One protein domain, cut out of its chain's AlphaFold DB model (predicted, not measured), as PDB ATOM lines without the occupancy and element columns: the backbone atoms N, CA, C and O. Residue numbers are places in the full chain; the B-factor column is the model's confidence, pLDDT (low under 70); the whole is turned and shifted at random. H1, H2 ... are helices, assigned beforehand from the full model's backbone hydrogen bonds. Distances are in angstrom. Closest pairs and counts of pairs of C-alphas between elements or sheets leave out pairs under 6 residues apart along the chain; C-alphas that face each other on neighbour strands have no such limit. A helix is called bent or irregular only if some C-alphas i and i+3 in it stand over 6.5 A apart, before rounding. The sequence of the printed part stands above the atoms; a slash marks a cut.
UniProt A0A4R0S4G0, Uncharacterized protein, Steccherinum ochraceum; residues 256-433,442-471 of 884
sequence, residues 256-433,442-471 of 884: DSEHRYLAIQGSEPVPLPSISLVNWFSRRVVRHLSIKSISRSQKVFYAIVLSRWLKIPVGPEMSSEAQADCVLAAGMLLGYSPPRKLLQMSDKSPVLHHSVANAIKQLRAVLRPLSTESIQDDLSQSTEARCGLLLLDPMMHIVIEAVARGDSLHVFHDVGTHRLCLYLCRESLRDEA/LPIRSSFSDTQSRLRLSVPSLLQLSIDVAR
ATOM      1  N   ASP A 256     263.807 244.605 366.171       53.69
ATOM      2  CA  ASP A 256     262.504 245.274 366.157       53.69
ATOM      3  C   ASP A 256     262.199 246.064 367.451       53.69
ATOM      4  O   ASP A 256     261.425 247.027 367.421       53.69
ATOM      5  N   SER A 257     262.806 245.738 368.602       54.94
ATOM      6  CA  SER A 257     262.679 246.564 369.822       54.94
ATOM      7  C   SER A 257     263.688 247.698 369.910       54.94
ATOM      8  O   SER A 257     263.367 248.718 370.525       54.94
ATOM      9  N   GLU A 258     264.857 247.577 369.279       54.59
ATOM     10  CA  GLU A 258     265.764 248.716 369.082       54.59
ATOM     11  C   GLU A 258     265.058 249.787 368.234       54.59
ATOM     12  O   GLU A 258     265.043 250.960 368.611       54.59
ATOM     13  N   HIS A 259     264.306 249.364 367.208       55.88
ATOM     14  CA  HIS A 259     263.393 250.226 366.456       55.88
ATOM     15  C   HIS A 259     262.302 250.871 367.299       55.88
ATOM     16  O   HIS A 259     262.013 252.041 367.097       55.88
ATOM     17  N   ARG A 260     261.706 250.173 368.273       56.38
ATOM     18  CA  ARG A 260     260.715 250.807 369.163       56.38
ATOM     19  C   ARG A 260     261.339 251.864 370.068       56.38
ATOM     20  O   ARG A 260     260.716 252.894 370.293       56.38
ATOM     21  N   TYR A 261     262.553 251.647 370.569       56.91
ATOM     22  CA  TYR A 261     263.242 252.648 371.392       56.91
ATOM     23  C   TYR A 261     263.726 253.855 370.587       56.91
ATOM     24  O   TYR A 261     263.662 254.978 371.088       56.91
ATOM     25  N   LEU A 262     264.177 253.637 369.351       55.62
ATOM     26  CA  LEU A 262     264.522 254.711 368.419       55.62
ATOM     27  C   LEU A 262     263.271 255.438 367.905       55.62
ATOM     28  O   LEU A 262     263.281 256.662 367.836       55.62
ATOM     29  N   ALA A 263     262.158 254.737 367.675       53.06
ATOM     30  CA  ALA A 263     260.872 255.346 367.327       53.06
ATOM     31  C   ALA A 263     260.336 256.244 368.456       53.06
ATOM     32  O   ALA A 263     259.810 257.318 368.178       53.06
ATOM     33  N   ILE A 264     260.561 255.875 369.726       51.88
ATOM     34  CA  ILE A 264     260.265 256.743 370.880       51.88
ATOM     35  C   ILE A 264     261.118 258.028 370.863       51.88
ATOM     36  O   ILE A 264     260.686 259.037 371.403       51.88
ATOM     37  N   GLN A 265     262.294 258.061 370.216       53.97
ATOM     38  CA  GLN A 265     263.029 259.326 370.043       53.97
ATOM     39  C   GLN A 265     262.354 260.285 369.045       53.97
ATOM     40  O   GLN A 265     262.682 261.468 369.055       53.97
ATOM     41  N   GLY A 266     261.458 259.792 368.181       53.16
ATOM     42  CA  GLY A 266     260.734 260.599 367.196       53.16
ATOM     43  C   GLY A 266     259.323 261.021 367.620       53.16
ATOM     44  O   GLY A 266     258.812 262.006 367.096       53.16
ATOM     45  N   SER A 267     258.689 260.316 368.562       52.34
ATOM     46  CA  SER A 267     257.317 260.599 369.002       52.34
ATOM     47  C   SER A 267     257.303 261.113 370.445       52.34
ATOM     48  O   SER A 267     257.355 260.321 371.382       52.34
ATOM     49  N   GLU A 268     257.215 262.436 370.573       60.75
ATOM     50  CA  GLU A 268     257.157 263.246 371.803       60.75
ATOM     51  C   GLU A 268     258.422 263.232 372.695       60.75
ATOM     52  O   GLU A 268     258.965 262.174 373.019       60.75
ATOM     53  N   PRO A 269     258.920 264.411 373.131       65.62
ATOM     54  CA  PRO A 269     260.047 264.473 374.050       65.62
ATOM     55  C   PRO A 269     259.649 263.830 375.379       65.62
ATOM     56  O   PRO A 269     258.759 264.320 376.075       65.62
ATOM     57  N   VAL A 270     260.318 262.732 375.742       70.31
ATOM     58  CA  VAL A 270     260.163 262.128 377.070       70.31
ATOM     59  C   VAL A 270     260.459 263.215 378.108       70.31
ATOM     60  O   VAL A 270     261.548 263.798 378.070       70.31
ATOM     61  N   PRO A 271     259.516 263.521 379.012       79.44
ATOM     62  CA  PRO A 271     259.659 264.650 379.910       79.44
ATOM     63  C   PRO A 271     260.828 264.404 380.867       79.44
ATOM     64  O   PRO A 271     260.975 263.320 381.436       79.44
ATOM     65  N   LEU A 272     261.678 265.416 381.025       85.44
ATOM     66  CA  LEU A 272     262.870 265.317 381.858       85.44
ATOM     67  C   LEU A 272     262.537 265.133 383.331       85.44
ATOM     68  O   LEU A 272     261.627 265.803 383.829       85.44
ATOM     69  N   PRO A 273     263.324 264.314 384.045       92.62
ATOM     70  CA  PRO A 273     263.305 264.338 385.493       92.62
ATOM     71  C   PRO A 273     263.675 265.719 386.036       92.62
ATOM     72  O   PRO A 273     264.256 266.558 385.344       92.62
ATOM     73  N   SER A 274     263.385 265.939 387.310       94.25
ATOM     74  CA  SER A 274     263.805 267.106 388.060       94.25
ATOM     75  C   SER A 274     265.314 267.312 387.938       94.25
ATOM     76  O   SER A 274     266.111 266.366 387.957       94.25
ATOM     77  N   ILE A 275     265.732 268.578 387.880       94.94
ATOM     78  CA  ILE A 275     267.150 268.957 387.805       94.94
ATOM     79  C   ILE A 275     267.972 268.330 388.944       94.94
ATOM     80  O   ILE A 275     269.134 267.967 388.764       94.94
ATOM     81  N   SER A 276     267.349 268.134 390.112       94.44
ATOM     82  CA  SER A 276     267.964 267.477 391.265       94.44
ATOM     83  C   SER A 276     268.317 266.013 390.979       94.44
ATOM     84  O   SER A 276     269.416 265.562 391.324       94.44
ATOM     85  N   LEU A 277     267.426 265.287 390.297       94.25
ATOM     86  CA  LEU A 277     267.631 263.896 389.925       94.25
ATOM     87  C   LEU A 277     268.644 263.775 388.790       94.25
ATOM     88  O   LEU A 277     269.522 262.918 388.863       94.25
ATOM     89  N   VAL A 278     268.587 264.661 387.793       95.50
ATOM     90  CA  VAL A 278     269.559 264.715 386.689       95.50
ATOM     91  C   VAL A 278     270.975 264.984 387.218       95.50
ATOM     92  O   VAL A 278     271.911 264.251 386.883       95.50
ATOM     93  N   ASN A 279     271.138 265.962 388.117       95.25
ATOM     94  CA  ASN A 279     272.411 266.274 388.782       95.25
ATOM     95  C   ASN A 279     272.947 265.093 389.595       95.25
ATOM     96  O   ASN A 279     274.138 264.783 389.551       95.25
ATOM     97  N   TRP A 280     272.077 264.431 390.361       94.94
ATOM     98  CA  TRP A 280     272.468 263.270 391.153       94.94
ATOM     99  C   TRP A 280     272.860 262.088 390.255       94.94
ATOM    100  O   TRP A 280     273.916 261.486 390.463       94.94
ATOM    101  N   PHE A 281     272.051 261.766 389.246       96.00
ATOM    102  CA  PHE A 281     272.258 260.591 388.407       96.00
ATOM    103  C   PHE A 281     273.505 260.741 387.536       96.00
ATOM    104  O   PHE A 281     274.345 259.847 387.542       96.00
ATOM    105  N   SER A 282     273.683 261.879 386.856       96.75
ATOM    106  CA  SER A 282     274.861 262.147 386.011       96.75
ATOM    107  C   SER A 282     276.181 261.984 386.780       96.75
ATOM    108  O   SER A 282     277.075 261.263 386.328       96.75
ATOM    109  N   ARG A 283     276.265 262.519 388.008       95.44
ATOM    110  CA  ARG A 283     277.408 262.310 388.916       95.44
ATOM    111  C   ARG A 283     277.662 260.839 389.229       95.44
ATOM    112  O   ARG A 283     278.812 260.392 389.212       95.44
ATOM    113  N   ARG A 284     276.609 260.076 389.538       94.75
ATOM    114  CA  ARG A 284     276.737 258.642 389.845       94.75
ATOM    115  C   ARG A 284     277.125 257.844 388.601       94.75
ATOM    116  O   ARG A 284     277.910 256.913 388.733       94.75
ATOM    117  N   VAL A 285     276.657 258.216 387.406       96.06
ATOM    118  CA  VAL A 285     277.037 257.557 386.143       96.06
ATOM    119  C   VAL A 285     278.536 257.680 385.908       96.06
ATOM    120  O   VAL A 285     279.189 256.667 385.680       96.06
ATOM    121  N   VAL A 286     279.108 258.882 386.037       96.44
ATOM    122  CA  VAL A 286     280.562 259.097 385.898       96.44
ATOM    123  C   VAL A 286     281.350 258.207 386.865       96.44
ATOM    124  O   VAL A 286     282.341 257.586 386.477       96.44
ATOM    125  N   ARG A 287     280.899 258.102 388.123       92.94
ATOM    126  CA  ARG A 287     281.530 257.221 389.117       92.94
ATOM    127  C   ARG A 287     281.400 255.754 388.741       92.94
ATOM    128  O   ARG A 287     282.413 255.062 388.740       92.94
ATOM    129  N   HIS A 288     280.206 255.297 388.374       93.62
ATOM    130  CA  HIS A 288     279.990 253.907 387.992       93.62
ATOM    131  C   HIS A 288     280.859 253.543 386.788       93.62
ATOM    132  O   HIS A 288     281.595 252.569 386.869       93.62
ATOM    133  N   LEU A 289     280.889 254.386 385.744       94.75
ATOM    134  CA  LEU A 289     281.734 254.241 384.546       94.75
ATOM    135  C   LEU A 289     283.235 254.156 384.841       94.75
ATOM    136  O   LEU A 289     283.987 253.624 384.025       94.75
ATOM    137  N   SER A 290     283.689 254.653 385.994       93.56
ATOM    138  CA  SER A 290     285.089 254.534 386.412       93.56
ATOM    139  C   SER A 290     285.442 253.149 386.978       93.56
ATOM    140  O   SER A 290     286.624 252.813 387.098       93.56
ATOM    141  N   ILE A 291     284.435 252.326 387.288       89.44
ATOM    142  CA  ILE A 291     284.580 250.953 387.768       89.44
ATOM    143  C   ILE A 291     284.708 250.014 386.558       89.44
ATOM    144  O   ILE A 291     283.937 250.074 385.605       89.44
ATOM    145  N   LYS A 292     285.694 249.107 386.577       79.25
ATOM    146  CA  LYS A 292     286.018 248.243 385.422       79.25
ATOM    147  C   LYS A 292     284.964 247.169 385.096       79.25
ATOM    148  O   LYS A 292     285.062 246.553 384.041       79.25
ATOM    149  N   SER A 293     283.997 246.917 385.976       83.81
ATOM    150  CA  SER A 293     283.110 245.741 385.942       83.81
ATOM    151  C   SER A 293     281.728 245.978 385.319       83.81
ATOM    152  O   SER A 293     280.805 245.209 385.576       83.81
ATOM    153  N   ILE A 294     281.548 247.033 384.526       89.44
ATOM    154  CA  ILE A 294     280.235 247.382 383.965       89.44
ATOM    155  C   ILE A 294     279.915 246.512 382.756       89.44
ATOM    156  O   ILE A 294     280.737 246.353 381.847       89.44
ATOM    157  N   SER A 295     278.689 245.996 382.718       89.62
ATOM    158  CA  SER A 295     278.220 245.171 381.612       89.62
ATOM    159  C   SER A 295     278.013 245.987 380.329       89.62
ATOM    160  O   SER A 295     277.804 247.204 380.340       89.62
ATOM    161  N   ARG A 296     278.022 245.304 379.180       89.62
ATOM    162  CA  ARG A 296     277.757 245.947 377.881       89.62
ATOM    163  C   ARG A 296     276.368 246.595 377.836       89.62
ATOM    164  O   ARG A 296     276.236 247.712 377.345       89.62
ATOM    165  N   SER A 297     275.352 245.928 378.389       86.56
ATOM    166  CA  SER A 297     273.975 246.435 378.419       86.56
ATOM    167  C   SER A 297     273.836 247.705 379.261       86.56
ATOM    168  O   SER A 297     273.164 248.639 378.835       86.56
ATOM    169  N   GLN A 298     274.525 247.784 380.403       90.38
ATOM    170  CA  GLN A 298     274.532 248.976 381.253       90.38
ATOM    171  C   GLN A 298     275.174 250.174 380.542       90.38
ATOM    172  O   GLN A 298     274.633 251.277 380.592       90.38
ATOM    173  N   LYS A 299     276.290 249.965 379.827       93.25
ATOM    174  CA  LYS A 299     276.917 251.022 379.013       93.25
ATOM    175  C   LYS A 299     275.962 251.562 377.946       93.25
ATOM    176  O   LYS A 299     275.816 252.775 377.823       93.25
ATOM    177  N   VAL A 300     275.281 250.674 377.216       90.38
ATOM    178  CA  VAL A 300     274.291 251.065 376.196       90.38
ATOM    179  C   VAL A 300     273.119 251.814 376.831       90.38
ATOM    180  O   VAL A 300     272.723 252.858 376.319       90.38
ATOM    181  N   PHE A 301     272.613 251.352 377.977       91.31
ATOM    182  CA  PHE A 301     271.571 252.059 378.720       91.31
ATOM    183  C   PHE A 301     271.995 253.492 379.080       91.31
ATOM    184  O   PHE A 301     271.249 254.439 378.826       91.31
ATOM    185  N   TYR A 302     273.215 253.677 379.595       94.75
ATOM    186  CA  TYR A 302     273.740 255.015 379.865       94.75
ATOM    187  C   TYR A 302     273.852 255.860 378.600       94.75
ATOM    188  O   TYR A 302     273.443 257.015 378.625       94.75
ATOM    189  N   ALA A 303     274.330 255.300 377.486       93.94
ATOM    190  CA  ALA A 303     274.385 256.021 376.217       93.94
ATOM    191  C   ALA A 303     272.995 256.507 375.771       93.94
ATOM    192  O   ALA A 303     272.870 257.645 375.328       93.94
ATOM    193  N   ILE A 304     271.941 255.701 375.953       89.44
ATOM    194  CA  ILE A 304     270.557 256.094 375.642       89.44
ATOM    195  C   ILE A 304     270.115 257.267 376.521       89.44
ATOM    196  O   ILE A 304     269.648 258.276 375.992       89.44
ATOM    197  N   VAL A 305     270.282 257.167 377.844       91.94
ATOM    198  CA  VAL A 305     269.896 258.242 378.776       91.94
ATOM    199  C   VAL A 305     270.639 259.535 378.442       91.94
ATOM    200  O   VAL A 305     270.015 260.576 378.243       91.94
ATOM    201  N   LEU A 306     271.963 259.455 378.292       94.81
ATOM    202  CA  LEU A 306     272.796 260.602 377.945       94.81
ATOM    203  C   LEU A 306     272.436 261.173 376.572       94.81
ATOM    204  O   LEU A 306     272.431 262.389 376.417       94.81
ATOM    205  N   SER A 307     272.071 260.335 375.596       91.50
ATOM    206  CA  SER A 307     271.692 260.818 374.265       91.50
ATOM    207  C   SER A 307     270.430 261.679 374.267       91.50
ATOM    208  O   SER A 307     270.289 262.568 373.430       91.50
ATOM    209  N   ARG A 308     269.520 261.428 375.217       89.88
ATOM    210  CA  ARG A 308     268.327 262.248 375.446       89.88
ATOM    211  C   ARG A 308     268.698 263.525 376.194       89.88
ATOM    212  O   ARG A 308     268.280 264.609 375.807       89.88
ATOM    213  N   TRP A 309     269.506 263.394 377.243       93.69
ATOM    214  CA  TRP A 309     269.822 264.500 378.143       93.69
ATOM    215  C   TRP A 309     270.739 265.559 377.524       93.69
ATOM    216  O   TRP A 309     270.562 266.751 377.738       93.69
ATOM    217  N   LEU A 310     271.705 265.144 376.711       94.00
ATOM    218  CA  LEU A 310     272.674 266.051 376.095       94.00
ATOM    219  C   LEU A 310     272.082 266.946 374.990       94.00
ATOM    220  O   LEU A 310     272.746 267.885 374.567       94.00
ATOM    221  N   LYS A 311     270.848 266.684 374.538       90.12
ATOM    222  CA  LYS A 311     270.129 267.544 373.580       90.12
ATOM    223  C   LYS A 311     269.480 268.765 374.225       90.12
ATOM    224  O   LYS A 311     269.031 269.658 373.518       90.12
ATOM    225  N   ILE A 312     269.378 268.782 375.550       90.00
ATOM    226  CA  ILE A 312     268.693 269.854 376.265       90.00
ATOM    227  C   ILE A 312     269.707 270.960 376.534       90.00
ATOM    228  O   ILE A 312     270.768 270.679 377.105       90.00
ATOM    229  N   PRO A 313     269.407 272.206 376.137       88.81
ATOM    230  CA  PRO A 313     270.292 273.324 376.405       88.81
ATOM    231  C   PRO A 313     270.414 273.563 377.915       88.81
ATOM    232  O   PRO A 313     269.506 273.261 378.694       88.81
ATOM    233  N   VAL A 314     271.541 274.131 378.340       89.75
ATOM    234  CA  VAL A 314     271.736 274.528 379.743       89.75
ATOM    235  C   VAL A 314     270.694 275.582 380.115       89.75
ATOM    236  O   VAL A 314     270.530 276.576 379.408       89.75
ATOM    237  N   GLY A 315     269.987 275.380 381.227       91.31
ATOM    238  CA  GLY A 315     268.859 276.225 381.603       91.31
ATOM    239  C   GLY A 315     268.090 275.696 382.818       91.31
ATOM    240  O   GLY A 315     268.689 275.072 383.694       91.31
ATOM    241  N   PRO A 316     266.767 275.929 382.905       89.88
ATOM    242  CA  PRO A 316     265.975 275.535 384.076       89.88
ATOM    243  C   PRO A 316     265.876 274.014 384.262       89.88
ATOM    244  O   PRO A 316     265.668 273.548 385.380       89.88
ATOM    245  N   GLU A 317     266.036 273.238 383.186       90.38
ATOM    246  CA  GLU A 317     265.906 271.774 383.206       90.38
ATOM    247  C   GLU A 317     267.256 271.042 383.313       90.38
ATOM    248  O   GLU A 317     267.303 269.896 383.758       90.38
ATOM    249  N   MET A 318     268.364 271.696 382.946       94.88
ATOM    250  CA  MET A 318     269.703 271.102 382.906       94.88
ATOM    251  C   MET A 318     270.737 272.072 383.480       94.88
ATOM    252  O   MET A 318     270.951 273.157 382.938       94.88
ATOM    253  N   SER A 319     271.416 271.665 384.556       96.06
ATOM    254  CA  SER A 319     272.512 272.458 385.122       96.06
ATOM    255  C   SER A 319     273.800 272.309 384.303       96.06
ATOM    256  O   SER A 319     274.023 271.288 383.644       96.06
ATOM    257  N   SER A 320     274.692 273.299 384.388       95.31
ATOM    258  CA  SER A 320     276.031 273.217 383.786       95.31
ATOM    259  C   SER A 320     276.870 272.074 384.376       95.31
ATOM    260  O   SER A 320     277.629 271.434 383.647       95.31
ATOM    261  N   GLU A 321     276.708 271.776 385.672       96.31
ATOM    262  CA  GLU A 321     277.363 270.645 386.344       96.31
ATOM    263  C   GLU A 321     276.917 269.310 385.737       96.31
ATOM    264  O   GLU A 321     277.754 268.498 385.335       96.31
ATOM    265  N   ALA A 322     275.600 269.102 385.611       96.25
ATOM    266  CA  ALA A 322     275.046 267.885 385.026       96.25
ATOM    267  C   ALA A 322     275.441 267.727 383.562       96.25
ATOM    268  O   ALA A 322     275.789 266.618 383.157       96.25
ATOM    269  N   GLN A 323     275.430 268.805 382.772       96.31
ATOM    270  CA  GLN A 323     275.876 268.738 381.382       96.31
ATOM    271  C   GLN A 323     277.350 268.312 381.305       96.31
ATOM    272  O   GLN A 323     277.691 267.423 380.524       96.31
ATOM    273  N   ALA A 324     278.220 268.870 382.153       96.75
ATOM    274  CA  ALA A 324     279.631 268.493 382.206       96.75
ATOM    275  C   ALA A 324     279.853 267.037 382.631       96.75
ATOM    276  O   ALA A 324     280.683 266.347 382.031       96.75
ATOM    277  N   ASP A 325     279.090 266.543 383.606       97.50
ATOM    278  CA  ASP A 325     279.112 265.134 384.000       97.50
ATOM    279  C   ASP A 325     278.599 264.218 382.883       97.50
ATOM    280  O   ASP A 325     279.212 263.188 382.601       97.50
ATOM    281  N   CYS A 326     277.528 264.607 382.188       97.56
ATOM    282  CA  CYS A 326     276.976 263.852 381.065       97.56
ATOM    283  C   CYS A 326     277.957 263.774 379.887       97.56
ATOM    284  O   CYS A 326     278.145 262.697 379.323       97.56
ATOM    285  N   VAL A 327     278.631 264.875 379.540       97.31
ATOM    286  CA  VAL A 327     279.664 264.898 378.489       97.31
ATOM    287  C   VAL A 327     280.871 264.049 378.886       97.31
ATOM    288  O   VAL A 327     281.415 263.315 378.059       97.31
ATOM    289  N   LEU A 328     281.294 264.110 380.150       97.69
ATOM    290  CA  LEU A 328     282.386 263.275 380.641       97.69
ATOM    291  C   LEU A 328     282.020 261.786 380.580       97.69
ATOM    292  O   LEU A 328     282.816 260.983 380.089       97.69
ATOM    293  N   ALA A 329     280.815 261.428 381.025       97.75
ATOM    294  CA  ALA A 329     280.285 260.072 380.941       97.75
ATOM    295  C   ALA A 329     280.185 259.588 379.486       97.75
ATOM    296  O   ALA A 329     280.597 258.467 379.190       97.75
ATOM    297  N   ALA A 330     279.728 260.444 378.565       97.88
ATOM    298  CA  ALA A 330     279.719 260.160 377.133       97.88
ATOM    299  C   ALA A 330     281.135 259.857 376.626       97.88
ATOM    300  O   ALA A 330     281.354 258.821 376.005       97.88
ATOM    301  N   GLY A 331     282.130 260.678 376.976       97.38
ATOM    302  CA  GLY A 331     283.530 260.393 376.664       97.38
ATOM    303  C   GLY A 331     283.993 259.027 377.190       97.38
ATOM    304  O   GLY A 331     284.644 258.282 376.459       97.38
ATOM    305  N   MET A 332     283.642 258.673 378.430       97.62
ATOM    306  CA  MET A 332     284.005 257.386 379.045       97.62
ATOM    307  C   MET A 332     283.366 256.187 378.339       97.62
ATOM    308  O   MET A 332     284.038 255.179 378.123       97.62
ATOM    309  N   LEU A 333     282.103 256.305 377.922       96.75
ATOM    310  CA  LEU A 333     281.415 255.290 377.115       96.75
ATOM    311  C   LEU A 333     282.080 255.075 375.749       96.75
ATOM    312  O   LEU A 333     282.031 253.969 375.215       96.75
ATOM    313  N   LEU A 334     282.739 256.106 375.217       96.19
ATOM    314  CA  LEU A 334     283.524 256.055 373.980       96.19
ATOM    315  C   LEU A 334     284.976 255.586 374.200       96.19
ATOM    316  O   LEU A 334     285.750 255.533 373.250       96.19
ATOM    317  N   GLY A 335     285.365 255.255 375.436       95.69
ATOM    318  CA  GLY A 335     286.700 254.748 375.775       95.69
ATOM    319  C   GLY A 335     287.670 255.784 376.357       95.69
ATOM    320  O   GLY A 335     288.835 255.464 376.607       95.69
ATOM    321  N   TYR A 336     287.235 257.020 376.620       96.56
ATOM    322  CA  TYR A 336     288.067 257.998 377.325       96.56
ATOM    323  C   TYR A 336     288.286 257.569 378.782       96.56
ATOM    324  O   TYR A 336     287.343 257.307 379.519       96.56
ATOM    325  N   SER A 337     289.543 257.543 379.221       96.44
ATOM    326  CA  SER A 337     289.907 257.272 380.616       96.44
ATOM    327  C   SER A 337     290.314 258.578 381.308       96.44
ATOM    328  O   SER A 337     291.479 258.974 381.198       96.44
ATOM    329  N   PRO A 338     289.389 259.286 381.984       95.75
ATOM    330  CA  PRO A 338     289.694 260.574 382.589       95.75
ATOM    331  C   PRO A 338     290.697 260.459 383.747       95.75
ATOM    332  O   PRO A 338     290.676 259.478 384.497       95.75
ATOM    333  N   PRO A 339     291.551 261.478 383.963       96.25
ATOM    334  CA  PRO A 339     292.435 261.520 385.122       96.25
ATOM    335  C   PRO A 339     291.652 261.465 386.439       96.25
ATOM    336  O   PRO A 339     290.626 262.126 386.590       96.25
ATOM    337  N   ARG A 340     292.189 260.774 387.453       93.69
ATOM    338  CA  ARG A 340     291.547 260.652 388.779       93.69
ATOM    339  C   ARG A 340     291.186 262.003 389.409       93.69
ATOM    340  O   ARG A 340     290.149 262.107 390.049       93.69
ATOM    341  N   LYS A 341     292.008 263.038 389.190       95.06
ATOM    342  CA  LYS A 341     291.734 264.404 389.667       95.06
ATOM    343  C   LYS A 341     290.412 264.950 389.118       95.06
ATOM    344  O   LYS A 341     289.656 265.535 389.877       95.06
ATOM    345  N   LEU A 342     290.119 264.704 387.840       94.00
ATOM    346  CA  LEU A 342     288.883 265.141 387.191       94.00
ATOM    347  C   LEU A 342     287.657 264.421 387.770       94.00
ATOM    348  O   LEU A 342     286.627 265.042 388.009       94.00
ATOM    349  N   LEU A 343     287.782 263.122 388.058       93.62
ATOM    350  CA  LEU A 343     286.718 262.331 388.688       93.62
ATOM    351  C   LEU A 343     286.407 262.780 390.127       93.62
ATOM    352  O   LEU A 343     285.286 262.599 390.595       93.62
ATOM    353  N   GLN A 344     287.390 263.360 390.822       92.38
ATOM    354  CA  GLN A 344     287.257 263.851 392.197       92.38
ATOM    355  C   GLN A 344     286.685 265.274 392.291       92.38
ATOM    356  O   GLN A 344     286.327 265.701 393.386       92.38
ATOM    357  N   MET A 345     286.592 266.009 391.179       93.31
ATOM    358  CA  MET A 345     286.009 267.351 391.168       93.31
ATOM    359  C   MET A 345     284.496 267.281 391.399       93.31
ATOM    360  O   MET A 345     283.787 266.526 390.723       93.31
ATOM    361  N   SER A 346     284.012 268.082 392.352       90.88
ATOM    362  CA  SER A 346     282.582 268.230 392.638       90.88
ATOM    363  C   SER A 346     281.851 268.906 391.482       90.88
ATOM    364  O   SER A 346     280.812 268.405 391.069       90.88
ATOM    365  N   ASP A 347     282.443 269.966 390.926       95.94
ATOM    366  CA  ASP A 347     281.963 270.683 389.746       95.94
ATOM    367  C   ASP A 347     282.960 270.511 388.590       95.94
ATOM    368  O   ASP A 347     284.151 270.809 388.724       95.94
ATOM    369  N   LYS A 348     282.472 269.994 387.458       96.12
ATOM    370  CA  LYS A 348     283.251 269.738 386.236       96.12
ATOM    371  C   LYS A 348     282.926 270.724 385.112       96.12
ATOM    372  O   LYS A 348     283.515 270.623 384.034       96.12
ATOM    373  N   SER A 349     282.044 271.693 385.351       94.81
ATOM    374  CA  SER A 349     281.703 272.740 384.390       94.81
ATOM    375  C   SER A 349     282.920 273.526 383.871       94.81
ATOM    376  O   SER A 349     282.979 273.743 382.658       94.81
ATOM    377  N   PRO A 350     283.978 273.831 384.665       94.25
ATOM    378  CA  PRO A 350     285.127 274.596 384.161       94.25
ATOM    379  C   PRO A 350     285.972 273.851 383.118       94.25
ATOM    380  O   PRO A 350     286.799 274.444 382.429       94.25
ATOM    381  N   VAL A 351     285.802 272.532 383.020       92.56
ATOM    382  CA  VAL A 351     286.557 271.642 382.126       92.56
ATOM    383  C   VAL A 351     285.665 271.011 381.057       92.56
ATOM    384  O   VAL A 351     286.114 270.115 380.338       92.56
ATOM    385  N   LEU A 352     284.426 271.498 380.907       92.31
ATOM    386  CA  LEU A 352     283.450 271.014 379.929       92.31
ATOM    387  C   LEU A 352     284.049 270.951 378.518       92.31
ATOM    388  O   LEU A 352     284.022 269.887 377.908       92.31
ATOM    389  N   HIS A 353     284.673 272.025 378.025       89.25
ATOM    390  CA  HIS A 353     285.262 272.050 376.676       89.25
ATOM    391  C   HIS A 353     286.331 270.972 376.466       89.25
ATOM    392  O   HIS A 353     286.380 270.341 375.411       89.25
ATOM    393  N   HIS A 354     287.158 270.707 377.482       90.88
ATOM    394  CA  HIS A 354     288.153 269.639 377.418       90.88
ATOM    395  C   HIS A 354     287.491 268.254 377.392       90.88
ATOM    396  O   HIS A 354     287.930 267.367 376.656       90.88
ATOM    397  N   SER A 355     286.414 268.063 378.156       93.12
ATOM    398  CA  SER A 355     285.616 266.834 378.130       93.12
ATOM    399  C   SER A 355     284.938 266.623 376.771       93.12
ATOM    400  O   SER A 355     285.047 265.525 376.227       93.12
ATOM    401  N   VAL A 356     284.336 267.666 376.177       93.69
ATOM    402  CA  VAL A 356     283.746 267.601 374.824       93.69
ATOM    403  C   VAL A 356     284.821 267.220 373.810       93.69
ATOM    404  O   VAL A 356     284.645 266.276 373.047       93.69
ATOM    405  N   ALA A 357     285.971 267.893 373.830       91.94
ATOM    406  CA  ALA A 357     287.056 267.627 372.893       91.94
ATOM    407  C   ALA A 357     287.576 266.181 372.977       91.94
ATOM    408  O   ALA A 357     287.770 265.522 371.952       91.94
ATOM    409  N   ASN A 358     287.752 265.647 374.190       94.88
ATOM    410  CA  ASN A 358     288.133 264.249 374.378       94.88
ATOM    411  C   ASN A 358     287.043 263.284 373.901       94.88
ATOM    412  O   ASN A 358     287.370 262.294 373.249       94.88
ATOM    413  N   ALA A 359     285.770 263.573 374.177       94.56
ATOM    414  CA  ALA A 359     284.655 262.769 373.690       94.56
ATOM    415  C   ALA A 359     284.617 262.742 372.153       94.56
ATOM    416  O   ALA A 359     284.544 261.664 371.576       94.56
ATOM    417  N   ILE A 360     284.796 263.884 371.478       94.19
ATOM    418  CA  ILE A 360     284.874 263.957 370.008       94.19
ATOM    419  C   ILE A 360     286.085 263.200 369.457       94.19
ATOM    420  O   ILE A 360     285.972 262.474 368.467       94.19
ATOM    421  N   LYS A 361     287.246 263.299 370.116       94.00
ATOM    422  CA  LYS A 361     288.437 262.524 369.744       94.00
ATOM    423  C   LYS A 361     288.161 261.017 369.781       94.00
ATOM    424  O   LYS A 361     288.583 260.311 368.864       94.00
ATOM    425  N   GLN A 362     287.467 260.537 370.815       95.62
ATOM    426  CA  GLN A 362     287.089 259.128 370.931       95.62
ATOM    427  C   GLN A 362     285.998 258.740 369.936       95.62
ATOM    428  O   GLN A 362     286.129 257.722 369.269       95.62
ATOM    429  N   LEU A 363     284.982 259.583 369.753       92.94
ATOM    430  CA  LEU A 363     283.927 259.381 368.764       92.94
ATOM    431  C   LEU A 363     284.523 259.185 367.367       92.94
ATOM    432  O   LEU A 363     284.198 258.225 366.676       92.94
ATOM    433  N   ARG A 364     285.500 260.014 366.985       92.00
ATOM    434  CA  ARG A 364     286.244 259.846 365.731       92.00
ATOM    435  C   ARG A 364     287.006 258.522 365.672       92.00
ATOM    436  O   ARG A 364     287.039 257.895 364.619       92.00
ATOM    437  N   ALA A 365     287.650 258.108 366.763       91.31
ATOM    438  CA  ALA A 365     288.386 256.844 366.814       91.31
ATOM    439  C   ALA A 365     287.454 255.633 366.652       91.31
ATOM    440  O   ALA A 365     287.791 254.705 365.921       91.31
ATOM    441  N   VAL A 366     286.278 255.691 367.276       89.62
ATOM    442  CA  VAL A 366     285.234 254.664 367.233       89.62
ATOM    443  C   VAL A 366     284.549 254.596 365.866       89.62
ATOM    444  O   VAL A 366     284.247 253.504 365.396       89.62
ATOM    445  N   LEU A 367     284.331 255.735 365.199       85.25
ATOM    446  CA  LEU A 367     283.638 255.784 363.905       85.25
ATOM    447  C   LEU A 367     284.557 255.534 362.699       85.25
ATOM    448  O   LEU A 367     284.072 255.168 361.633       85.25
ATOM    449  N   ARG A 368     285.881 255.691 362.838       84.12
ATOM    450  CA  ARG A 368     286.850 255.490 361.741       84.12
ATOM    451  C   ARG A 368     286.775 254.104 361.066       84.12
ATOM    452  O   ARG A 368     286.849 254.069 359.836       84.12
ATOM    453  N   PRO A 369     286.636 252.978 361.798       76.75
ATOM    454  CA  PRO A 369     286.574 251.643 361.201       76.75
ATOM    455  C   PRO A 369     285.328 251.399 360.335       76.75
ATOM    456  O   PRO A 369     285.363 250.512 359.488       76.75
ATOM    457  N   LEU A 370     284.256 252.192 360.492       67.56
ATOM    458  CA  LEU A 370     283.030 252.060 359.683       67.56
ATOM    459  C   LEU A 370     283.279 252.305 358.186       67.56
ATOM    460  O   LEU A 370     282.524 251.818 357.351       67.56
ATOM    461  N   SER A 371     284.359 253.012 357.840       66.88
ATOM    462  CA  SER A 371     284.719 253.323 356.452       66.88
ATOM    463  C   SER A 371     285.238 252.128 355.642       66.88
ATOM    464  O   SER A 371     285.206 252.163 354.408       66.88
ATOM    465  N   THR A 372     285.715 251.070 356.307       72.56
ATOM    466  CA  THR A 372     286.287 249.880 355.665       72.56
ATOM    467  C   THR A 372     285.294 248.722 355.701       72.56
ATOM    468  O   THR A 372     284.962 248.229 356.776       72.56
ATOM    469  N   GLU A 373     284.866 248.250 354.525       67.69
ATOM    470  CA  GLU A 373     283.876 247.165 354.362       67.69
ATOM    471  C   GLU A 373     284.228 245.880 355.136       67.69
ATOM    472  O   GLU A 373     283.336 245.129 355.512       67.69
ATOM    473  N   SER A 374     285.509 245.641 355.446       61.72
ATOM    474  CA  SER A 374     285.963 244.416 356.116       61.72
ATOM    475  C   SER A 374     285.756 244.370 357.644       61.72
ATOM    476  O   SER A 374     286.113 243.356 358.238       61.72
ATOM    477  N   ILE A 375     285.238 245.424 358.298       65.50
ATOM    478  CA  ILE A 375     285.167 245.521 359.783       65.50
ATOM    479  C   ILE A 375     283.714 245.504 360.320       65.50
ATOM    480  O   ILE A 375     283.481 245.580 361.525       65.50
ATOM    481  N   GLN A 376     282.702 245.371 359.456       65.62
ATOM    482  CA  GLN A 376     281.294 245.483 359.873       65.62
ATOM    483  C   GLN A 376     280.861 244.429 360.910       65.62
ATOM    484  O   GLN A 376     280.113 244.764 361.832       65.62
ATOM    485  N   ASP A 377     281.385 243.204 360.831       69.56
ATOM    486  CA  ASP A 377     281.044 242.139 361.784       69.56
ATOM    487  C   ASP A 377     281.609 242.409 363.191       69.56
ATOM    488  O   ASP A 377     280.916 242.195 364.187       69.56
ATOM    489  N   ASP A 378     282.810 242.986 363.297       71.56
ATOM    490  CA  ASP A 378     283.429 243.339 364.585       71.56
ATOM    491  C   ASP A 378     282.758 244.557 365.242       71.56
ATOM    492  O   ASP A 378     282.632 244.636 366.469       71.56
ATOM    493  N   LEU A 379     282.265 245.497 364.432       68.88
ATOM    494  CA  LEU A 379     281.560 246.691 364.907       68.88
ATOM    495  C   LEU A 379     280.242 246.350 365.608       68.88
ATOM    496  O   LEU A 379     279.890 247.011 366.585       68.88
ATOM    497  N   SER A 380     279.560 245.285 365.175       69.06
ATOM    498  CA  SER A 380     278.354 244.778 365.844       69.06
ATOM    499  C   SER A 380     278.596 244.359 367.294       69.06
ATOM    500  O   SER A 380     277.707 244.466 368.145       69.06
ATOM    501  N   GLN A 381     279.820 243.924 367.591       78.88
ATOM    502  CA  GLN A 381     280.205 243.403 368.895       78.88
ATOM    503  C   GLN A 381     280.836 244.473 369.796       78.88
ATOM    504  O   GLN A 381     280.869 244.299 371.021       78.88
ATOM    505  N   SER A 382     281.310 245.588 369.226       89.38
ATOM    506  CA  SER A 382     281.885 246.695 369.991       89.38
ATOM    507  C   SER A 382     280.793 247.506 370.689       89.38
ATOM    508  O   SER A 382     279.918 248.117 370.076       89.38
ATOM    509  N   THR A 383     280.866 247.549 372.019       90.31
ATOM    510  CA  THR A 383     279.936 248.350 372.830       90.31
ATOM    511  C   THR A 383     280.186 249.842 372.637       90.31
ATOM    512  O   THR A 383     279.242 250.627 372.608       90.31
ATOM    513  N   GLU A 384     281.449 250.226 372.457       92.81
ATOM    514  CA  GLU A 384     281.888 251.592 372.193       92.81
ATOM    515  C   GLU A 384     281.312 252.102 370.867       92.81
ATOM    516  O   GLU A 384     280.818 253.224 370.829       92.81
ATOM    517  N   ALA A 385     281.284 251.274 369.813       89.00
ATOM    518  CA  ALA A 385     280.663 251.613 368.528       89.00
ATOM    519  C   ALA A 385     279.166 251.907 368.656       89.00
ATOM    520  O   ALA A 385     278.703 252.952 368.195       89.00
ATOM    521  N   ARG A 386     278.420 251.043 369.358       87.19
ATOM    522  CA  ARG A 386     276.986 251.262 369.624       87.19
ATOM    523  C   ARG A 386     276.744 252.535 370.437       87.19
ATOM    524  O   ARG A 386     275.874 253.328 370.087       87.19
ATOM    525  N   CYS A 387     277.540 252.766 371.483       92.06
ATOM    526  CA  CYS A 387     277.470 254.008 372.260       92.06
ATOM    527  C   CYS A 387     277.821 255.230 371.394       92.06
ATOM    528  O   CYS A 387     277.166 256.259 371.506       92.06
ATOM    529  N   GLY A 388     278.806 255.101 370.502       91.38
ATOM    530  CA  GLY A 388     279.199 256.108 369.516       91.38
ATOM    531  C   GLY A 388     278.048 256.562 368.641       91.38
ATOM    532  O   GLY A 388     277.811 257.759 368.540       91.38
ATOM    533  N   LEU A 389     277.295 255.625 368.066       86.31
ATOM    534  CA  LEU A 389     276.141 255.946 367.225       86.31
ATOM    535  C   LEU A 389     275.034 256.669 368.003       86.31
ATOM    536  O   LEU A 389     274.512 257.672 367.523       86.31
ATOM    537  N   LEU A 390     274.724 256.215 369.222       87.50
ATOM    538  CA  LEU A 390     273.714 256.848 370.081       87.50
ATOM    539  C   LEU A 390     274.112 258.263 370.524       87.50
ATOM    540  O   LEU A 390     273.263 259.144 370.640       87.50
ATOM    541  N   LEU A 391     275.402 258.476 370.789       92.88
ATOM    542  CA  LEU A 391     275.932 259.740 371.294       92.88
ATOM    543  C   LEU A 391     276.334 260.712 370.179       92.88
ATOM    544  O   LEU A 391     276.613 261.868 370.476       92.88
ATOM    545  N   LEU A 392     276.368 260.280 368.918       91.06
ATOM    546  CA  LEU A 392     276.853 261.085 367.801       91.06
ATOM    547  C   LEU A 392     276.084 262.401 367.652       91.06
ATOM    548  O   LEU A 392     276.671 263.471 367.763       91.06
ATOM    549  N   ASP A 393     274.775 262.308 367.442       87.88
ATOM    550  CA  ASP A 393     273.877 263.450 367.261       87.88
ATOM    551  C   ASP A 393     273.940 264.474 368.422       87.88
ATOM    552  O   ASP A 393     274.292 265.631 368.184       87.88
ATOM    553  N   PRO A 394     273.732 264.087 369.699       92.31
ATOM    554  CA  PRO A 394     273.818 265.031 370.815       92.31
ATOM    555  C   PRO A 394     275.221 265.622 371.006       92.31
ATOM    556  O   PRO A 394     275.351 266.791 371.364       92.31
ATOM    557  N   MET A 395     276.285 264.853 370.749       94.50
ATOM    558  CA  MET A 395     277.647 265.386 370.823       94.50
ATOM    559  C   MET A 395     277.907 266.422 369.728       94.50
ATOM    560  O   MET A 395     278.536 267.442 370.007       94.50
ATOM    561  N   MET A 396     277.407 266.200 368.508       91.50
ATOM    562  CA  MET A 396     277.504 267.192 367.439       91.50
ATOM    563  C   MET A 396     276.692 268.443 367.765       91.50
ATOM    564  O   MET A 396     277.205 269.539 367.561       91.50
ATOM    565  N   HIS A 397     275.500 268.306 368.351       90.06
ATOM    566  CA  HIS A 397     274.702 269.447 368.805       90.06
ATOM    567  C   HIS A 397     275.468 270.324 369.811       90.06
ATOM    568  O   HIS A 397     275.563 271.534 369.624       90.06
ATOM    569  N   ILE A 398     276.100 269.722 370.826       91.50
ATOM    570  CA  ILE A 398     276.914 270.458 371.812       91.50
ATOM    571  C   ILE A 398     278.086 271.178 371.149       91.50
ATOM    572  O   ILE A 398     278.417 272.302 371.519       91.50
ATOM    573  N   VAL A 399     278.739 270.535 370.182       90.56
ATOM    574  CA  VAL A 399     279.848 271.150 369.449       90.56
ATOM    575  C   VAL A 399     279.355 272.322 368.602       90.56
ATOM    576  O   VAL A 399     279.993 273.369 368.625       90.56
ATOM    577  N   ILE A 400     278.232 272.176 367.891       88.38
ATOM    578  CA  ILE A 400     277.619 273.257 367.106       88.38
ATOM    579  C   ILE A 400     277.292 274.441 368.019       88.38
ATOM    580  O   ILE A 400     277.679 275.565 367.715       88.38
ATOM    581  N   GLU A 401     276.659 274.195 369.166       89.00
ATOM    582  CA  GLU A 401     276.304 275.240 370.130       89.00
ATOM    583  C   GLU A 401     277.546 275.926 370.726       89.00
ATOM    584  O   GLU A 401     277.589 277.150 370.847       89.00
ATOM    585  N   ALA A 402     278.585 275.155 371.061       87.44
ATOM    586  CA  ALA A 402     279.846 275.697 371.559       87.44
ATOM    587  C   ALA A 402     280.558 276.551 370.496       87.44
ATOM    588  O   ALA A 402     281.078 277.617 370.814       87.44
ATOM    589  N   VAL A 403     280.544 276.122 369.231       83.56
ATOM    590  CA  VAL A 403     281.109 276.883 368.109       83.56
ATOM    591  C   VAL A 403     280.302 278.140 367.805       83.56
ATOM    592  O   VAL A 403     280.904 279.188 367.589       83.56
ATOM    593  N   ALA A 404     278.971 278.076 367.858       83.38
ATOM    594  CA  ALA A 404     278.099 279.234 367.673       83.38
ATOM    595  C   ALA A 404     278.336 280.311 368.747       83.38
ATOM    596  O   ALA A 404     278.298 281.503 368.450       83.38
ATOM    597  N   ARG A 405     278.662 279.900 369.979       83.06
ATOM    598  CA  ARG A 405     279.104 280.800 371.060       83.06
ATOM    599  C   ARG A 405     280.533 281.321 370.890       83.06
ATOM    600  O   ARG A 405     280.964 282.195 371.633       83.06
ATOM    601  N   GLY A 406     281.270 280.793 369.915       78.62
ATOM    602  CA  GLY A 406     282.682 281.075 369.715       78.62
ATOM    603  C   GLY A 406     283.578 280.425 370.767       78.62
ATOM    604  O   GLY A 406     284.749 280.761 370.827       78.62
ATOM    605  N   ASP A 407     283.097 279.494 371.588       78.12
ATOM    606  CA  ASP A 407     283.888 278.917 372.671       78.12
ATOM    607  C   ASP A 407     284.865 277.848 372.152       78.12
ATOM    608  O   ASP A 407     284.487 276.877 371.498       78.12
ATOM    609  N   SER A 408     286.145 277.960 372.525       77.00
ATOM    610  CA  SER A 408     287.131 276.869 372.405       77.00
ATOM    611  C   SER A 408     287.331 276.267 370.997       77.00
ATOM    612  O   SER A 408     287.743 275.111 370.884       77.00
ATOM    613  N   LEU A 409     287.133 277.041 369.918       78.56
ATOM    614  CA  LEU A 409     287.334 276.586 368.525       78.56
ATOM    615  C   LEU A 409     288.680 275.869 368.291       78.56
ATOM    616  O   LEU A 409     288.725 274.870 367.577       78.56
ATOM    617  N   HIS A 410     289.757 276.314 368.950       79.81
ATOM    618  CA  HIS A 410     291.103 275.744 368.803       79.81
ATOM    619  C   HIS A 410     291.158 274.325 369.350       79.81
ATOM    620  O   HIS A 410     291.757 273.440 368.747       79.81
ATOM    621  N   VAL A 411     290.450 274.084 370.453       83.44
ATOM    622  CA  VAL A 411     290.349 272.763 371.061       83.44
ATOM    623  C   VAL A 411     289.644 271.805 370.096       83.44
ATOM    624  O   VAL A 411     290.102 270.679 369.914       83.44
ATOM    625  N   PHE A 412     288.573 272.255 369.427       86.44
ATOM    626  CA  PHE A 412     287.861 271.462 368.417       86.44
ATOM    627  C   PHE A 412     288.681 271.244 367.140       86.44
ATOM    628  O   PHE A 412     288.639 270.161 366.547       86.44
ATOM    629  N   HIS A 413     289.466 272.238 366.730       83.88
ATOM    630  CA  HIS A 413     290.398 272.106 365.618       83.88
ATOM    631  C   HIS A 413     291.448 271.025 365.907       83.88
ATOM    632  O   HIS A 413     291.617 270.104 365.102       83.88
ATOM    633  N   ASP A 414     292.079 271.073 367.081       81.88
ATOM    634  CA  ASP A 414     293.172 270.179 367.474       81.88
ATOM    635  C   ASP A 414     292.729 268.717 367.617       81.88
ATOM    636  O   ASP A 414     293.466 267.791 367.260       81.88
ATOM    637  N   VAL A 415     291.496 268.474 368.074       86.44
ATOM    638  CA  VAL A 415     290.923 267.113 368.091       86.44
ATOM    639  C   VAL A 415     290.422 266.657 366.717       86.44
ATOM    640  O   VAL A 415     290.109 265.479 366.524       86.44
ATOM    641  N   GLY A 416     290.434 267.549 365.726       86.12
ATOM    642  CA  GLY A 416     290.049 267.291 364.345       86.12
ATOM    643  C   GLY A 416     288.547 267.105 364.166       86.12
ATOM    644  O   GLY A 416     288.146 266.233 363.394       86.12
ATOM    645  N   THR A 417     287.734 267.904 364.863       87.56
ATOM    646  CA  THR A 417     286.272 267.942 364.704       87.56
ATOM    647  C   THR A 417     285.877 268.226 363.254       87.56
ATOM    648  O   THR A 417     285.023 267.531 362.723       87.56
ATOM    649  N   HIS A 418     286.556 269.152 362.564       85.19
ATOM    650  CA  HIS A 418     286.296 269.428 361.144       85.19
ATOM    651  C   HIS A 418     286.418 268.171 360.262       85.19
ATOM    652  O   HIS A 418     285.610 267.961 359.360       85.19
ATOM    653  N   ARG A 419     287.384 267.288 360.563       85.38
ATOM    654  CA  ARG A 419     287.566 266.011 359.849       85.38
ATOM    655  C   ARG A 419     286.424 265.046 360.131       85.38
ATOM    656  O   ARG A 419     286.008 264.323 359.235       85.38
ATOM    657  N   LEU A 420     285.943 265.023 361.376       88.00
ATOM    658  CA  LEU A 420     284.785 264.221 361.748       88.00
ATOM    659  C   LEU A 420     283.535 264.715 361.010       88.00
ATOM    660  O   LEU A 420     282.851 263.898 360.414       88.00
ATOM    661  N   CYS A 421     283.277 266.025 360.967       88.69
ATOM    662  CA  CYS A 421     282.136 266.585 360.238       88.69
ATOM    663  C   CYS A 421     282.155 266.204 358.752       88.69
ATOM    664  O   CYS A 421     281.170 265.672 358.255       88.69
ATOM    665  N   LEU A 422     283.287 266.399 358.063       86.00
ATOM    666  CA  LEU A 422     283.421 266.027 356.648       86.00
ATOM    667  C   LEU A 422     283.214 264.525 356.421       86.00
ATOM    668  O   LEU A 422     282.569 264.127 355.452       86.00
ATOM    669  N   TYR A 423     283.725 263.691 357.330       87.31
ATOM    670  CA  TYR A 423     283.490 262.250 357.297       87.31
ATOM    671  C   TYR A 423     282.001 261.908 357.436       87.31
ATOM    672  O   TYR A 423     281.481 261.122 356.650       87.31
ATOM    673  N   LEU A 424     281.302 262.524 358.392       86.25
ATOM    674  CA  LEU A 424     279.870 262.306 358.601       86.25
ATOM    675  C   LEU A 424     279.039 262.759 357.398       86.25
ATOM    676  O   LEU A 424     278.149 262.024 356.982       86.25
ATOM    677  N   CYS A 425     279.361 263.912 356.802       87.00
ATOM    678  CA  CYS A 425     278.723 264.370 355.567       87.00
ATOM    679  C   CYS A 425     278.903 263.339 354.445       87.00
ATOM    680  O   CYS A 425     277.925 262.930 353.822       87.00
ATOM    681  N   ARG A 426     280.131 262.847 354.242       85.12
ATOM    682  CA  ARG A 426     280.436 261.835 353.222       85.12
ATOM    683  C   ARG A 426     279.629 260.556 353.420       85.12
ATOM    684  O   ARG A 426     279.036 260.063 352.467       85.12
ATOM    685  N   GLU A 427     279.612 260.021 354.637       83.38
ATOM    686  CA  GLU A 427     278.885 258.782 354.927       83.38
ATOM    687  C   GLU A 427     277.367 258.981 354.845       83.38
ATOM    688  O   GLU A 427     276.674 258.104 354.339       83.38
ATOM    689  N   SER A 428     276.844 260.154 355.227       82.44
ATOM    690  CA  SER A 428     275.408 260.439 355.114       82.44
ATOM    691  C   SER A 428     274.891 260.421 353.671       82.44
ATOM    692  O   SER A 428     273.734 260.077 353.445       82.44
ATOM    693  N   LEU A 429     275.765 260.719 352.703       81.25
ATOM    694  CA  LEU A 429     275.438 260.820 351.277       81.25
ATOM    695  C   LEU A 429     275.781 259.557 350.477       81.25
ATOM    696  O   LEU A 429     275.455 259.465 349.296       81.25
ATOM    697  N   ARG A 430     276.458 258.578 351.087       78.25
ATOM    698  CA  ARG A 430     277.005 257.415 350.372       78.25
ATOM    699  C   ARG A 430     275.935 256.418 349.903       78.25
ATOM    700  O   ARG A 430     276.197 255.677 348.955       78.25
ATOM    701  N   ASP A 431     274.757 256.386 350.530       63.50
ATOM    702  CA  ASP A 431     273.750 255.349 350.248       63.50
ATOM    703  C   ASP A 431     273.032 255.513 348.902       63.50
ATOM    704  O   ASP A 431     272.745 254.493 348.286       63.50
ATOM    705  N   GLU A 432     272.851 256.722 348.352       56.41
ATOM    706  CA  GLU A 432     272.125 256.892 347.071       56.41
ATOM    707  C   GLU A 432     272.778 256.151 345.888       56.41
ATOM    708  O   GLU A 432     272.099 255.764 344.937       56.41
ATOM    709  N   ALA A 433     274.084 255.876 345.955       51.50
ATOM    710  CA  ALA A 433     274.798 255.141 344.911       51.50
ATOM    711  C   ALA A 433     274.815 253.609 345.112       51.50
ATOM    712  O   ALA A 433     275.106 252.872 344.167       51.50
ATOM    713  N   LEU A 442     272.054 243.061 357.493       48.56
ATOM    714  CA  LEU A 442     272.515 243.451 358.840       48.56
ATOM    715  C   LEU A 442     271.531 244.370 359.602       48.56
ATOM    716  O   LEU A 442     271.239 245.462 359.114       48.56
ATOM    717  N   PRO A 443     271.091 244.004 360.825       53.62
ATOM    718  CA  PRO A 443     270.199 244.821 361.664       53.62
ATOM    719  C   PRO A 443     270.812 246.148 362.145       53.62
ATOM    720  O   PRO A 443     270.098 247.065 362.522       53.62
ATOM    721  N   ILE A 444     272.135 246.313 362.079       53.09
ATOM    722  CA  ILE A 444     272.784 247.583 362.453       53.09
ATOM    723  C   ILE A 444     272.481 248.691 361.441       53.09
ATOM    724  O   ILE A 444     272.392 249.857 361.826       53.09
ATOM    725  N   ARG A 445     272.255 248.345 360.163       57.28
ATOM    726  CA  ARG A 445     271.964 249.334 359.115       57.28
ATOM    727  C   ARG A 445     270.680 250.108 359.381       57.28
ATOM    728  O   ARG A 445     270.613 251.272 359.020       57.28
ATOM    729  N   SER A 446     269.682 249.503 360.014       61.25
ATOM    730  CA  SER A 446     268.395 250.157 360.228       61.25
ATOM    731  C   SER A 446     268.471 251.204 361.352       61.25
ATOM    732  O   SER A 446     267.988 252.319 361.180       61.25
ATOM    733  N   SER A 447     269.196 250.918 362.444       58.12
ATOM    734  CA  SER A 447     269.509 251.918 363.485       58.12
ATOM    735  C   SER A 447     270.421 253.046 362.973       58.12
ATOM    736  O   SER A 447     270.266 254.219 363.336       58.12
ATOM    737  N   PHE A 448     271.360 252.700 362.084       65.44
ATOM    738  CA  PHE A 448     272.187 253.682 361.397       65.44
ATOM    739  C   PHE A 448     271.361 254.527 360.428       65.44
ATOM    740  O   PHE A 448     271.576 255.725 360.407       65.44
ATOM    741  N   SER A 449     270.382 253.964 359.716       67.31
ATOM    742  CA  SER A 449     269.522 254.678 358.757       67.31
ATOM    743  C   SER A 449     268.720 255.814 359.403       67.31
ATOM    744  O   SER A 449     268.689 256.922 358.866       67.31
ATOM    745  N   ASP A 450     268.163 255.611 360.603       68.81
ATOM    746  CA  ASP A 450     267.488 256.684 361.355       68.81
ATOM    747  C   ASP A 450     268.473 257.781 361.788       68.81
ATOM    748  O   ASP A 450     268.186 258.981 361.751       68.81
ATOM    749  N   THR A 451     269.672 257.380 362.214       69.44
ATOM    750  CA  THR A 451     270.744 258.315 362.589       69.44
ATOM    751  C   THR A 451     271.264 259.068 361.365       69.44
ATOM    752  O   THR A 451     271.470 260.271 361.425       69.44
ATOM    753  N   GLN A 452     271.399 258.391 360.233       70.88
ATOM    754  CA  GLN A 452     271.836 258.917 358.951       70.88
ATOM    755  C   GLN A 452     270.813 259.886 358.369       70.88
ATOM    756  O   GLN A 452     271.204 260.936 357.881       70.88
ATOM    757  N   SER A 453     269.518 259.594 358.494       75.31
ATOM    758  CA  SER A 453     268.438 260.507 358.104       75.31
ATOM    759  C   SER A 453     268.498 261.803 358.916       75.31
ATOM    760  O   SER A 453     268.419 262.894 358.358       75.31
ATOM    761  N   ARG A 454     268.742 261.706 360.230       76.06
ATOM    762  CA  ARG A 454     268.955 262.878 361.100       76.06
ATOM    763  C   ARG A 454     270.246 263.632 360.777       76.06
ATOM    764  O   ARG A 454     270.250 264.860 360.734       76.06
ATOM    765  N   LEU A 455     271.333 262.911 360.496       76.50
ATOM    766  CA  LEU A 455     272.593 263.507 360.052       76.50
ATOM    767  C   LEU A 455     272.439 264.197 358.696       76.50
ATOM    768  O   LEU A 455     273.034 265.253 358.522       76.50
ATOM    769  N   ARG A 456     271.623 263.657 357.780       79.62
ATOM    770  CA  ARG A 456     271.313 264.257 356.473       79.62
ATOM    771  C   ARG A 456     270.659 265.622 356.654       79.62
ATOM    772  O   ARG A 456     271.131 266.591 356.072       79.62
ATOM    773  N   LEU A 457     269.667 265.719 357.543       80.12
ATOM    774  CA  LEU A 457     269.064 267.003 357.934       80.12
ATOM    775  C   LEU A 457     270.081 267.955 358.589       80.12
ATOM    776  O   LEU A 457     269.932 269.168 358.523       80.12
ATOM    777  N   SER A 458     271.144 267.412 359.184       84.31
ATOM    778  CA  SER A 458     272.211 268.182 359.830       84.31
ATOM    779  C   SER A 458     273.402 268.489 358.912       84.31
ATOM    780  O   SER A 458     274.344 269.142 359.361       84.31
ATOM    781  N   VAL A 459     273.409 268.045 357.646       86.31
ATOM    782  CA  VAL A 459     274.537 268.249 356.714       86.31
ATOM    783  C   VAL A 459     274.920 269.726 356.579       86.31
ATOM    784  O   VAL A 459     276.115 270.007 356.705       86.31
ATOM    785  N   PRO A 460     273.984 270.683 356.401       84.88
ATOM    786  CA  PRO A 460     274.334 272.102 356.339       84.88
ATOM    787  C   PRO A 460     275.101 272.569 357.583       84.88
ATOM    788  O   PRO A 460     276.173 273.167 357.463       84.88
ATOM    789  N   SER A 461     274.615 272.210 358.774       85.44
ATOM    790  CA  SER A 461     275.234 272.550 360.060       85.44
ATOM    791  C   SER A 461     276.594 271.880 360.251       85.44
ATOM    792  O   SER A 461     277.521 272.499 360.768       85.44
ATOM    793  N   LEU A 462     276.756 270.633 359.803       86.62
ATOM    794  CA  LEU A 462     278.030 269.912 359.854       86.62
ATOM    795  C   LEU A 462     279.068 270.518 358.902       86.62
ATOM    796  O   LEU A 462     280.234 270.644 359.283       86.62
ATOM    797  N   LEU A 463     278.667 270.922 357.694       84.81
ATOM    798  CA  LEU A 463     279.549 271.603 356.742       84.81
ATOM    799  C   LEU A 463     279.952 272.980 357.267       84.81
ATOM    800  O   LEU A 463     281.146 273.283 357.280       84.81
ATOM    801  N   GLN A 464     278.997 273.763 357.773       82.56
ATOM    802  CA  GLN A 464     279.268 275.044 358.428       82.56
ATOM    803  C   GLN A 464     280.259 274.860 359.582       82.56
ATOM    804  O   GLN A 464     281.313 275.493 359.606       82.56
ATOM    805  N   LEU A 465     279.991 273.901 360.471       82.50
ATOM    806  CA  LEU A 465     280.870 273.567 361.585       82.50
ATOM    807  C   LEU A 465     282.265 273.138 361.112       82.50
ATOM    808  O   LEU A 465     283.268 273.492 361.730       82.50
ATOM    809  N   SER A 466     282.356 272.380 360.016       84.69
ATOM    810  CA  SER A 466     283.643 271.976 359.451       84.69
ATOM    811  C   SER A 466     284.460 273.180 358.989       84.69
ATOM    812  O   SER A 466     285.658 273.233 359.256       84.69
ATOM    813  N   ILE A 467     283.809 274.168 358.369       79.00
ATOM    814  CA  ILE A 467     284.433 275.410 357.917       79.00
ATOM    815  C   ILE A 467     284.854 276.241 359.129       79.00
ATOM    816  O   ILE A 467     286.002 276.676 359.189       79.00
ATOM    817  N   ASP A 468     283.970 276.426 360.106       77.06
ATOM    818  CA  ASP A 468     284.227 277.270 361.274       77.06
ATOM    819  C   ASP A 468     285.324 276.711 362.177       77.06
ATOM    820  O   ASP A 468     286.172 277.463 362.649       77.06
ATOM    821  N   VAL A 469     285.365 275.390 362.365       78.56
ATOM    822  CA  VAL A 469     286.425 274.737 363.141       78.56
ATOM    823  C   VAL A 469     287.732 274.659 362.360       78.56
ATOM    824  O   VAL A 469     288.801 274.748 362.958       78.56
ATOM    825  N   ALA A 470     287.684 274.440 361.043       69.94
ATOM    826  CA  ALA A 470     288.901 274.354 360.246       69.94
ATOM    827  C   ALA A 470     289.548 275.716 359.987       69.94
ATOM    828  O   ALA A 470     290.748 275.770 359.706       69.94
ATOM    829  N   ARG A 471     288.782 276.809 360.104       66.81
ATOM    830  CA  ARG A 471     289.342 278.154 360.200       66.81
ATOM    831  C   ARG A 471     290.251 278.181 361.430       66.81
ATOM    832  O   ARG A 471     289.770 277.991 362.549       66.81
TER     833      ARG A 471
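Overview. This is residues 256 to 433 and 442 to 471 of the 884 residues of an uncharacterized protein of Steccherinum ochraceum (UniProt A0A4R0S4G0). Look for a compact, rounded all-helix body in which H6 crosses the bent helix H8 in the core, with a small up-and-down bundle of H2, H3 and H4 packed on one side. On the other side H10 and H12 run side by side, with H11 crossing H10; H1 packs on H11, and H5 and H7 lie far out. The printed part has 208 residues with twelve named helices, H1 to H12 in order, and no named strand. Its radius of gyration of the C-alphas is 16.4 A, and it spans 50 by 42 by 34 A.

Along the chain. Find C-alpha 256 at (262.504, 245.274, 366.157), where H1 begins, residues 256 to 264. Next come H2, 275 to 289, 21.0 A; H3, 296 to 309, 20.2 A; H4, 320 to 333, 19.9 A; and H5, 340 to 344. H6, 349 to 371, runs 34.2 A from (281.703, 272.740, 384.390); H7 is 373 to 381. H8, 383 to 404, was assigned as one helix by its hydrogen bonds but is bent, with C-alphas 390 and 393 7.2 A apart; its arms are H8a, 383 to 390, and H8b, 393 to 404. Then read H9, 409 to 414; H10, 417 to 433, 26.2 A; H11, 444 to 457, 20.3 A; and H12, 459 to 470, ending at (288.901, 274.354, 360.246). H6, H7 and H10 are irregular: C-alphas 350 and 353 are 7.9 A apart, 374 and 377 7.8 A, 428 and 431 7.2 A.

Arrangement. Start at H6, which with residues 363 to 367 alone touches H8a, about perpendicular at 74 degrees; their closest C-alphas, Val 366 and Ala 385, are 5.6 A apart. H4 touches H6 at Gly 331 and Ala 359, C-alphas 4.0 A apart. H3 and H4 form a helical hairpin, and H2 touches H4 at Asn 279 and Ala 322, 4.9 A between C-alphas. H3 touches H8a at Ala 303 and Cys 387, C-alphas 5.4 A apart. H10 touches H12 at a shallow tilt of 31 degrees, opposite ways, with the C-alphas of His 418 and Ser 466 closest at 4.0 A. H9 touches residues 468 to 470 of H12 alone, closest C-alphas His 413 and Val 469, 5.4 A. H11 touches H1 with residues 446 to 450 alone, closest C-alphas His 259 and Ser 447, 7.0 A. H7 touches H6 only at the corner; H5 touches no helix. Each O i to N i+4 pair is within hydrogen-bond range except in H6, 14 of 19, H10, 10 of 13, and H7, 2 of 5 beside 3 of 6 O i to N i+3 pairs.

Size, cuts and confidence. The farthest C-alphas, Ser 346 and Ala 433, are 50.1 A apart. Residues 434 to 441 are not printed; C-alphas 433 and 442 are 18.3 A apart across the cut. Of the links printed whole, none is long. Mean pLDDT of the printed part is 84.0; among residues under 70 are 256 to 269 and 442 to 451.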